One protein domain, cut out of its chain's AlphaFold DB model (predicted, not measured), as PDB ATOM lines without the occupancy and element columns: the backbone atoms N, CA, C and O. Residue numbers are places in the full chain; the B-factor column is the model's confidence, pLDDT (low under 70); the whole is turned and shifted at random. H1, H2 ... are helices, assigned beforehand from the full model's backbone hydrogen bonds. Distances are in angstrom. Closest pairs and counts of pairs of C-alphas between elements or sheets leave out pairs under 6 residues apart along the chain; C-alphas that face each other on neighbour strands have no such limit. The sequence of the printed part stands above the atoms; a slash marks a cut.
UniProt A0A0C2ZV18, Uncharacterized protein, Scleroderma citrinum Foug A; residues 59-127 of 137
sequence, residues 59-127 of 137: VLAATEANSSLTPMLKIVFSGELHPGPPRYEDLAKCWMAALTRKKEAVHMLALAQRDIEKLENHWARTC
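AT A GLANCE: This is residues 59 to 127 of the 137 residues of an uncharacterized protein of Scleroderma citrinum Foug A (UniProt A0A0C2ZV18). One long, straight helix, H3, makes the length of a thin rod, and a short arm of H2 and H1 folds back beside its first part. The loop of residues 78 to 87 turns the chain at one end, the last part of H3 sticks out bare from residue 103 onward, and residues 59 to 64 of H1 stick out away from H3. The printed part has 69 residues with three named helices, in the order H1, H2, H3, and no named strand; the class is all helix. The whole is extended, with a radius of gyration of the C-alphas of 19.1 A and spans of 64 by 26 by 12 A.

HOW THE PARTS SIT: The longest helix, H3, residues 88 to 126, touches H2, residues 70 to 77, with its residues 91 to 95 alone. The two only just touch, with 3 pairs of C-alphas within 8 A; the closest C-alphas, those of Met 72 and Trp 95, are 7.8 A apart. They form a helical hairpin, at a shallow tilt of 22 degrees, opposite ways. H1, residues 59 to 67, is apart from H3. H1 and H2 meet only through their link. Every O i to N i+4 pair is within hydrogen-bond range in H2 and H3; in H1, 3 of 5 are.

IN THESE COORDINATES: H3 runs 57.2 A from C-alpha 88 at (-6.525, -29.829, -36.939) to C-alpha 126 at (-32.377, -75.541, -59.532). H2 measures 10.1 A from first to last C-alpha. H1 measures 12.4 A and begins with C-alpha 59 at (-33.783, -48.322, -34.453).

THE WHOLE: The two C-alphas farthest apart, those of Pro 83 and Cys 127, are 64.6 A apart. The printed part has no cut. The link from H1 to H2 is tight, that from H2 to H3 short. The mean pLDDT of the printed part is 74.3; residues 59 to 86 are under 70.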
ATOM      1  N   VAL A  59     -34.728 -49.020 -35.346       41.38
ATOM      2  CA  VAL A  59     -33.783 -48.322 -34.453       41.38
ATOM      3  C   VAL A  59     -32.351 -48.836 -34.649       41.38
ATOM      4  O   VAL A  59     -31.393 -48.072 -34.515       41.38
ATOM      5  N   LEU A  60     -32.179 -50.098 -35.050       37.50
ATOM      6  CA  LEU A  60     -30.856 -50.679 -35.286       37.50
ATOM      7  C   LEU A  60     -30.186 -50.091 -36.544       37.50
ATOM      8  O   LEU A  60     -29.012 -49.724 -36.500       37.50
ATOM      9  N   ALA A  61     -30.952 -49.868 -37.618       39.69
ATOM     10  CA  ALA A  61     -30.442 -49.299 -38.869       39.69
ATOM     11  C   ALA A  61     -29.991 -47.826 -38.740       39.69
ATOM     12  O   ALA A  61     -29.025 -47.408 -39.380       39.69
ATOM     13  N   ALA A  62     -30.642 -47.037 -37.876       41.81
ATOM     14  CA  ALA A  62     -30.254 -45.646 -37.616       41.81
ATOM     15  C   ALA A  62     -29.092 -45.512 -36.611       41.81
ATOM     16  O   ALA A  62     -28.373 -44.508 -36.612       41.81
ATOM     17  N   THR A  63     -28.877 -46.521 -35.761       43.78
ATOM     18  CA  THR A  63     -27.798 -46.519 -34.757       43.78
ATOM     19  C   THR A  63     -26.454 -46.949 -35.360       43.78
ATOM     20  O   THR A  63     -25.395 -46.471 -34.945       43.78
ATOM     21  N   GLU A  64     -26.474 -47.784 -36.400       46.28
ATOM     22  CA  GLU A  64     -25.257 -48.287 -37.045       46.28
ATOM     23  C   GLU A  64     -24.589 -47.237 -37.952       46.28
ATOM     24  O   GLU A  64     -23.372 -47.048 -37.902       46.28
ATOM     25  N   ALA A  65     -25.379 -46.439 -38.683       46.38
ATOM     26  CA  ALA A  65     -24.862 -45.318 -39.477       46.38
ATOM     27  C   ALA A  65     -24.296 -44.173 -38.608       46.38
ATOM     28  O   ALA A  65     -23.384 -43.457 -39.032       46.38
ATOM     29  N   ASN A  66     -24.786 -44.037 -37.372       46.62
ATOM     30  CA  ASN A  66     -24.338 -43.028 -36.408       46.62
ATOM     31  C   ASN A  66     -23.185 -43.498 -35.502       46.62
ATOM     32  O   ASN A  66     -22.555 -42.667 -34.842       46.62
ATOM     33  N   SER A  67     -22.845 -44.794 -35.504       42.19
ATOM     34  CA  SER A  67     -21.722 -45.343 -34.720       42.19
ATOM     35  C   SER A  67     -20.344 -44.994 -35.299       42.19
ATOM     36  O   SER A  67     -19.353 -44.913 -34.576       42.19
ATOM     37  N   SER A  68     -20.261 -44.718 -36.606       49.16
ATOM     38  CA  SER A  68     -18.997 -44.321 -37.248       49.16
ATOM     39  C   SER A  68     -18.613 -42.860 -36.982       49.16
ATOM     40  O   SER A  68     -17.435 -42.518 -37.091       49.16
ATOM     41  N   LEU A  69     -19.583 -41.992 -36.673       49.53
ATOM     42  CA  LEU A  69     -19.379 -40.552 -36.452       49.53
ATOM     43  C   LEU A  69     -19.335 -40.178 -34.966       49.53
ATOM     44  O   LEU A  69     -18.799 -39.130 -34.615       49.53
ATOM     45  N   THR A  70     -19.837 -41.040 -34.084       57.22
ATOM     46  CA  THR A  70     -19.836 -40.833 -32.629       57.22
ATOM     47  C   THR A  70     -18.452 -40.632 -32.012       57.22
ATOM     48  O   THR A  70     -18.358 -39.769 -31.139       57.22
ATOM     49  N   PRO A  71     -17.362 -41.323 -32.418       53.34
ATOM     50  CA  PRO A  71     -16.052 -41.020 -31.844       53.34
ATOM     51  C   PRO A  71     -15.539 -39.642 -32.284       53.34
ATOM     52  O   PRO A  71     -14.924 -38.949 -31.483       53.34
ATOM     53  N   MET A  72     -15.843 -39.191 -33.509       51.28
ATOM     54  CA  MET A  72     -15.440 -37.855 -33.973       51.28
ATOM     55  C   MET A  72     -16.265 -36.745 -33.321       51.28
ATOM     56  O   MET A  72     -15.704 -35.733 -32.914       51.28
ATOM     57  N   LEU A  73     -17.575 -36.948 -33.155       56.75
ATOM     58  CA  LEU A  73     -18.437 -36.032 -32.406       56.75
ATOM     59  C   LEU A  73     -18.032 -35.958 -30.929       56.75
ATOM     60  O   LEU A  73     -17.999 -34.862 -30.382       56.75
ATOM     61  N   LYS A  74     -17.641 -37.077 -30.303       55.50
ATOM     62  CA  LYS A  74     -17.089 -37.064 -28.940       55.50
ATOM     63  C   LYS A  74     -15.802 -36.253 -28.846       55.50
ATOM     64  O   LYS A  74     -15.694 -35.456 -27.936       55.50
ATOM     65  N   ILE A  75     -14.867 -36.376 -29.785       55.66
ATOM     66  CA  ILE A  75     -13.615 -35.594 -29.739       55.66
ATOM     67  C   ILE A  75     -13.874 -34.089 -29.944       55.66
ATOM     68  O   ILE A  75     -13.175 -33.258 -29.373       55.66
ATOM     69  N   VAL A  76     -14.875 -33.726 -30.754       55.03
ATOM     70  CA  VAL A  76     -15.210 -32.321 -31.047       55.03
ATOM     71  C   VAL A  76     -16.063 -31.673 -29.943       55.03
ATOM     72  O   VAL A  76     -15.905 -30.482 -29.693       55.03
ATOM     73  N   PHE A  77     -16.945 -32.427 -29.275       49.97
ATOM     74  CA  PHE A  77     -17.904 -31.884 -28.295       49.97
ATOM     75  C   PHE A  77     -17.642 -32.282 -26.839       49.97
ATOM     76  O   PHE A  77     -18.029 -31.550 -25.931       49.97
ATOM     77  N   SER A  78     -16.986 -33.412 -26.588       47.00
ATOM     78  CA  SER A  78     -16.576 -33.835 -25.252       47.00
ATOM     79  C   SER A  78     -15.088 -33.551 -25.120       47.00
ATOM     80  O   SER A  78     -14.258 -34.310 -25.610       47.00
ATOM     81  N   GLY A  79     -14.743 -32.444 -24.466       48.91
ATOM     82  CA  GLY A  79     -13.372 -32.087 -24.091       48.91
ATOM     83  C   GLY A  79     -12.735 -33.052 -23.079       48.91
ATOM     84  O   GLY A  79     -12.123 -32.613 -22.112       48.91
ATOM     85  N   GLU A  80     -12.883 -34.359 -23.276       51.44
ATOM     86  CA  GLU A  80     -12.271 -35.416 -22.489       51.44
ATOM     87  C   GLU A  80     -11.251 -36.153 -23.360       51.44
ATOM     88  O   GLU A  80     -11.597 -36.739 -24.384       51.44
ATOM     89  N   LEU A  81      -9.999 -36.140 -22.889       53.56
ATOM     90  CA  LEU A  81      -8.811 -36.853 -23.388       53.56
ATOM     91  C   LEU A  81      -7.914 -36.130 -24.409       53.56
ATOM     92  O   LEU A  81      -7.491 -36.723 -25.395       53.56
ATOM     93  N   HIS A  82      -7.499 -34.895 -24.104       42.66
ATOM     94  CA  HIS A  82      -6.071 -34.512 -24.091       42.66
ATOM     95  C   HIS A  82      -5.887 -33.110 -23.467       42.66
ATOM     96  O   HIS A  82      -6.714 -32.233 -23.717       42.66
ATOM     97  N   PRO A  83      -4.821 -32.842 -22.683       48.25
ATOM     98  CA  PRO A  83      -4.484 -31.489 -22.244       48.25
ATOM     99  C   PRO A  83      -3.951 -30.691 -23.444       48.25
ATOM    100  O   PRO A  83      -2.749 -30.621 -23.685       48.25
ATOM    101  N   GLY A  84      -4.853 -30.143 -24.250       59.44
ATOM    102  CA  GLY A  84      -4.524 -29.285 -25.383       59.44
ATOM    103  C   GLY A  84      -5.555 -29.389 -26.506       59.44
ATOM    104  O   GLY A  84      -6.130 -30.459 -26.702       59.44
ATOM    105  N   PRO A  85      -5.808 -28.298 -27.250       62.22
ATOM    106  CA  PRO A  85      -6.712 -28.340 -28.389       62.22
ATOM    107  C   PRO A  85      -6.195 -29.369 -29.408       62.22
ATOM    108  O   PRO A  85      -5.003 -29.340 -29.739       62.22
ATOM    109  N   PRO A  86      -7.047 -30.284 -29.908       63.97
ATOM    110  CA  PRO A  86      -6.639 -31.239 -30.927       63.97
ATOM    111  C   PRO A  86      -6.111 -30.466 -32.135       63.97
ATOM    112  O   PRO A  86      -6.754 -29.536 -32.631       63.97
ATOM    113  N   ARG A  87      -4.911 -30.823 -32.604       77.69
ATOM    114  CA  ARG A  87      -4.363 -30.206 -33.810       77.69
ATOM    115  C   ARG A  87      -5.272 -30.602 -34.965       77.69
ATOM    116  O   ARG A  87      -5.614 -31.773 -35.119       77.69
ATOM    117  N   TYR A  88      -5.653 -29.624 -35.779       80.75
ATOM    118  CA  TYR A  88      -6.525 -29.829 -36.939       80.75
ATOM    119  C   TYR A  88      -6.048 -30.987 -37.840       80.75
ATOM    120  O   TYR A  88      -6.855 -31.740 -38.379       80.75
ATOM    121  N   GLU A  89      -4.731 -31.186 -37.926       79.62
ATOM    122  CA  GLU A  89      -4.092 -32.296 -38.640       79.62
ATOM    123  C   GLU A  89      -4.506 -33.685 -38.134       79.62
ATOM    124  O   GLU A  89      -4.690 -34.597 -38.940       79.62
ATOM    125  N   ASP A  90      -4.670 -33.876 -36.826       83.50
ATOM    126  CA  ASP A  90      -5.018 -35.180 -36.256       83.50
ATOM    127  C   ASP A  90      -6.503 -35.486 -36.456       83.50
ATOM    128  O   ASP A  90      -6.865 -36.610 -36.812       83.50
ATOM    129  N   LEU A  91      -7.357 -34.462 -36.371       84.69
ATOM    130  CA  LEU A  91      -8.765 -34.584 -36.736       84.69
ATOM    131  C   LEU A  91      -8.925 -34.931 -38.225       84.69
ATOM    132  O   LEU A  91      -9.713 -35.814 -38.565       84.69
ATOM    133  N   ALA A  92      -8.145 -34.293 -39.104       83.75
ATOM    134  CA  ALA A  92      -8.148 -34.582 -40.534       83.75
ATOM    135  C   ALA A  92      -7.709 -36.029 -40.830       83.75
ATOM    136  O   ALA A  92      -8.358 -36.719 -41.617       83.75
ATOM    137  N   LYS A  93      -6.663 -36.533 -40.157       87.62
ATOM    138  CA  LYS A  93      -6.235 -37.940 -40.274       87.62
ATOM    139  C   LYS A  93      -7.334 -38.906 -39.823       87.62
ATOM    140  O   LYS A  93      -7.618 -39.873 -40.531       87.62
ATOM    141  N   CYS A  94      -7.978 -38.637 -38.686       87.31
ATOM    142  CA  CYS A  94      -9.091 -39.451 -38.191       87.31
ATOM    143  C   CYS A  94     -10.272 -39.471 -39.173       87.31
ATOM    144  O   CYS A  94     -10.806 -40.543 -39.461       87.31
ATOM    145  N   TRP A  95     -10.630 -38.317 -39.742       89.44
ATOM    146  CA  TRP A  95     -11.676 -38.206 -40.761       89.44
ATOM    147  C   TRP A  95     -11.349 -39.005 -42.022       89.44
ATOM    148  O   TRP A  95     -12.182 -39.776 -42.500       89.44
ATOM    149  N   MET A  96     -10.128 -38.881 -42.541       92.81
ATOM    150  CA  MET A  96      -9.698 -39.616 -43.734       92.81
ATOM    151  C   MET A  96      -9.696 -41.132 -43.504       92.81
ATOM    152  O   MET A  96     -10.144 -41.894 -44.368       92.81
ATOM    153  N   ALA A  97      -9.265 -41.585 -42.325       90.44
ATOM    154  CA  ALA A  97      -9.321 -42.994 -41.948       90.44
ATOM    155  C   ALA A  97     -10.771 -43.506 -41.862       90.44
ATOM    156  O   ALA A  97     -11.077 -44.583 -42.378       90.44
ATOM    157  N   ALA A  98     -11.680 -42.728 -41.268       90.56
ATOM    158  CA  ALA A  98     -13.097 -43.073 -41.191       90.56
ATOM    159  C   ALA A  98     -13.748 -43.156 -42.583       90.56
ATOM    160  O   ALA A  98     -14.459 -44.118 -42.879       90.56
ATOM    161  N   LEU A  99     -13.456 -42.200 -43.468       92.88
ATOM    162  CA  LEU A  99     -13.941 -42.207 -44.851       92.88
ATOM    163  C   LEU A  99     -13.435 -43.421 -45.634       92.88
ATOM    164  O   LEU A  99     -14.196 -44.027 -46.389       92.88
ATOM    165  N   THR A 100     -12.178 -43.808 -45.422       94.25
ATOM    166  CA  THR A 100     -11.584 -44.986 -46.066       94.25
ATOM    167  C   THR A 100     -12.304 -46.263 -45.642       94.25
ATOM    168  O   THR A 100     -12.789 -47.003 -46.496       94.25
ATOM    169  N   ARG A 101     -12.496 -46.465 -44.334       92.25
ATOM    170  CA  ARG A 101     -13.243 -47.620 -43.809       92.25
ATOM    171  C   ARG A 101     -14.680 -47.658 -44.319       92.25
ATOM    172  O   ARG A 101     -15.187 -48.717 -44.670       92.25
ATOM    173  N   LYS A 102     -15.340 -46.498 -44.406       93.31
ATOM    174  CA  LYS A 102     -16.695 -46.408 -44.962       93.31
ATOM    175  C   LYS A 102     -16.727 -46.838 -46.430       93.31
ATOM    176  O   LYS A 102     -17.626 -47.572 -46.827       93.31
ATOM    177  N   LYS A 103     -15.748 -46.411 -47.231       95.38
ATOM    178  CA  LYS A 103     -15.626 -46.824 -48.636       95.38
ATOM    179  C   LYS A 103     -15.448 -48.340 -48.759       95.38
ATOM    180  O   LYS A 103     -16.103 -48.956 -49.597       95.38
ATOM    181  N   GLU A 104     -14.602 -48.933 -47.923       94.56
ATOM    182  CA  GLU A 104     -14.394 -50.386 -47.878       94.56
ATOM    183  C   GLU A 104     -15.676 -51.131 -47.486       94.56
ATOM    184  O   GLU A 104     -16.058 -52.084 -48.161       94.56
ATOM    185  N   ALA A 105     -16.397 -50.656 -46.468       92.56
ATOM    186  CA  ALA A 105     -17.662 -51.250 -46.042       92.56
ATOM    187  C   ALA A 105     -18.727 -51.220 -47.152       92.56
ATOM    188  O   ALA A 105     -19.386 -52.225 -47.407       92.56
ATOM    189  N   VAL A 106     -18.856 -50.096 -47.866       95.38
ATOM    190  CA  VAL A 106     -19.771 -49.983 -49.018       95.38
ATOM    191  C   VAL A 106     -19.377 -50.952 -50.133       95.38
ATOM    192  O   VAL A 106     -20.244 -51.577 -50.741       95.38
ATOM    193  N   HIS A 107     -18.078 -51.117 -50.390       96.88
ATOM    194  CA  HIS A 107     -17.605 -52.086 -51.372       96.88
ATOM    195  C   HIS A 107     -17.960 -53.526 -50.974       96.88
ATOM    196  O   HIS A 107     -18.484 -54.275 -51.794       96.88
ATOM    197  N   MET A 108     -17.747 -53.891 -49.707       96.00
ATOM    198  CA  MET A 108     -18.114 -55.208 -49.179       96.00
ATOM    199  C   MET A 108     -19.623 -55.461 -49.250       96.00
ATOM    200  O   MET A 108     -20.040 -56.553 -49.630       96.00
ATOM    201  N   LEU A 109     -20.447 -54.449 -48.966       97.19
ATOM    202  CA  LEU A 109     -21.900 -54.550 -49.097       97.19
ATOM    203  C   LEU A 109     -22.324 -54.817 -50.547       97.19
ATOM    204  O   LEU A 109     -23.167 -55.676 -50.791       97.19
ATOM    205  N   ALA A 110     -21.706 -54.137 -51.516       96.06
ATOM    206  CA  ALA A 110     -21.985 -54.363 -52.933       96.06
ATOM    207  C   ALA A 110     -21.600 -55.784 -53.388       96.06
ATOM    208  O   ALA A 110     -22.287 -56.380 -54.220       96.06
ATOM    209  N   LEU A 111     -20.518 -56.348 -52.841       96.81
ATOM    210  CA  LEU A 111     -20.149 -57.745 -53.088       96.81
ATOM    211  C   LEU A 111     -21.180 -58.709 -52.493       96.81
ATOM    212  O   LEU A 111     -21.641 -59.605 -53.196       96.81
ATOM    213  N   ALA A 112     -21.593 -58.483 -51.244       95.75
ATOM    214  CA  ALA A 112     -22.600 -59.307 -50.582       95.75
ATOM    215  C   ALA A 112     -23.941 -59.298 -51.336       95.75
ATOM    216  O   ALA A 112     -24.526 -60.354 -51.561       95.75
ATOM    217  N   GLN A 113     -24.392 -58.128 -51.800       97.25
ATOM    218  CA  GLN A 113     -25.605 -58.002 -52.619       97.25
ATOM    219  C   GLN A 113     -25.516 -58.826 -53.908       97.25
ATOM    220  O   GLN A 113     -26.453 -59.545 -54.248       97.25
ATOM    221  N   ARG A 114     -24.372 -58.777 -54.598       97.62
ATOM    222  CA  ARG A 114     -24.150 -59.576 -55.809       97.62
ATOM    223  C   ARG A 114     -24.198 -61.076 -55.522       97.62
ATOM    224  O   ARG A 114     -24.684 -61.842 -56.349       97.62
ATOM    225  N   ASP A 115     -23.656 -61.516 -54.395       97.00
ATOM    226  CA  ASP A 115     -23.647 -62.936 -54.054       97.00
ATOM    227  C   ASP A 115     -25.037 -63.443 -53.642       97.00
ATOM    228  O   ASP A 115     -25.391 -64.564 -54.007       97.00
ATOM    229  N   ILE A 116     -25.858 -62.601 -53.003       95.19
ATOM    230  CA  ILE A 116     -27.286 -62.882 -52.784       95.19
ATOM    231  C   ILE A 116     -28.000 -63.054 -54.128       95.19
ATOM    232  O   ILE A 116     -28.632 -64.081 -54.347       95.19
ATOM    233  N   GLU A 117     -27.826 -62.117 -55.063       95.38
ATOM    234  CA  GLU A 117     -28.459 -62.191 -56.387       95.38
ATOM    235  C   GLU A 117     -28.041 -63.460 -57.152       95.38
ATOM    236  O   GLU A 117     -28.855 -64.127 -57.798       95.38
ATOM    237  N   LYS A 118     -26.762 -63.851 -57.078       95.06
ATOM    238  CA  LYS A 118     -26.302 -65.120 -57.660       95.06
ATOM    239  C   LYS A 118     -26.974 -66.320 -57.005       95.06
ATOM    240  O   LYS A 118     -27.316 -67.267 -57.713       95.06
ATOM    241  N   LEU A 119     -27.121 -66.303 -55.683       94.38
ATOM    242  CA  LEU A 119     -27.756 -67.385 -54.944       94.38
ATOM    243  C   LEU A 119     -29.234 -67.496 -55.324       94.38
ATOM    244  O   LEU A 119     -29.680 -68.586 -55.664       94.38
ATOM    245  N   GLU A 120     -29.964 -66.384 -55.370       93.06
ATOM    246  CA  GLU A 120     -31.360 -66.340 -55.816       93.06
ATOM    247  C   GLU A 120     -31.515 -66.880 -57.240       93.06
ATOM    248  O   GLU A 120     -32.342 -67.758 -57.492       93.06
ATOM    249  N   ASN A 121     -30.655 -66.444 -58.163       91.56
ATOM    250  CA  ASN A 121     -30.637 -66.948 -59.534       91.56
ATOM    251  C   ASN A 121     -30.312 -68.444 -59.609       91.56
ATOM    252  O   ASN A 121     -30.872 -69.167 -60.438       91.56
ATOM    253  N   HIS A 122     -29.394 -68.923 -58.770       91.94
ATOM    254  CA  HIS A 122     -29.060 -70.338 -58.691       91.94
ATOM    255  C   HIS A 122     -30.261 -71.154 -58.202       91.94
ATOM    256  O   HIS A 122     -30.635 -72.125 -58.855       91.94
ATOM    257  N   TRP A 123     -30.907 -70.719 -57.119       87.06
ATOM    258  CA  TRP A 123     -32.105 -71.349 -56.565       87.06
ATOM    259  C   TRP A 123     -33.277 -71.356 -57.551       87.06
ATOM    260  O   TRP A 123     -33.918 -72.390 -57.727       87.06
ATOM    261  N   ALA A 124     -33.524 -70.249 -58.256       87.31
ATOM    262  CA  ALA A 124     -34.569 -70.169 -59.275       87.31
ATOM    263  C   ALA A 124     -34.358 -71.176 -60.420       87.31
ATOM    264  O   ALA A 124     -35.320 -71.698 -60.981       87.31
ATOM    265  N   ARG A 125     -33.098 -71.483 -60.761       87.38
ATOM    266  CA  ARG A 125     -32.754 -72.463 -61.805       87.38
ATOM    267  C   ARG A 125     -32.824 -73.906 -61.319       87.38
ATOM    268  O   ARG A 125     -33.188 -74.779 -62.100       87.38
ATOM    269  N   THR A 126     -32.447 -74.174 -60.072       88.25
ATOM    270  CA  THR A 126     -32.377 -75.541 -59.532       88.25
ATOM    271  C   THR A 126     -33.688 -76.017 -58.908       88.25
ATOM    272  O   THR A 126     -33.905 -77.222 -58.828       88.25
ATOM    273  N   CYS A 127     -34.582 -75.106 -58.506       76.19
ATOM    274  CA  CYS A 127     -35.841 -75.424 -57.825       76.19
ATOM    275  C   CYS A 127     -37.072 -74.749 -58.477       76.19
ATOM    276  O   CYS A 127     -37.730 -73.924 -57.839       76.19
TER     277      CYS A 127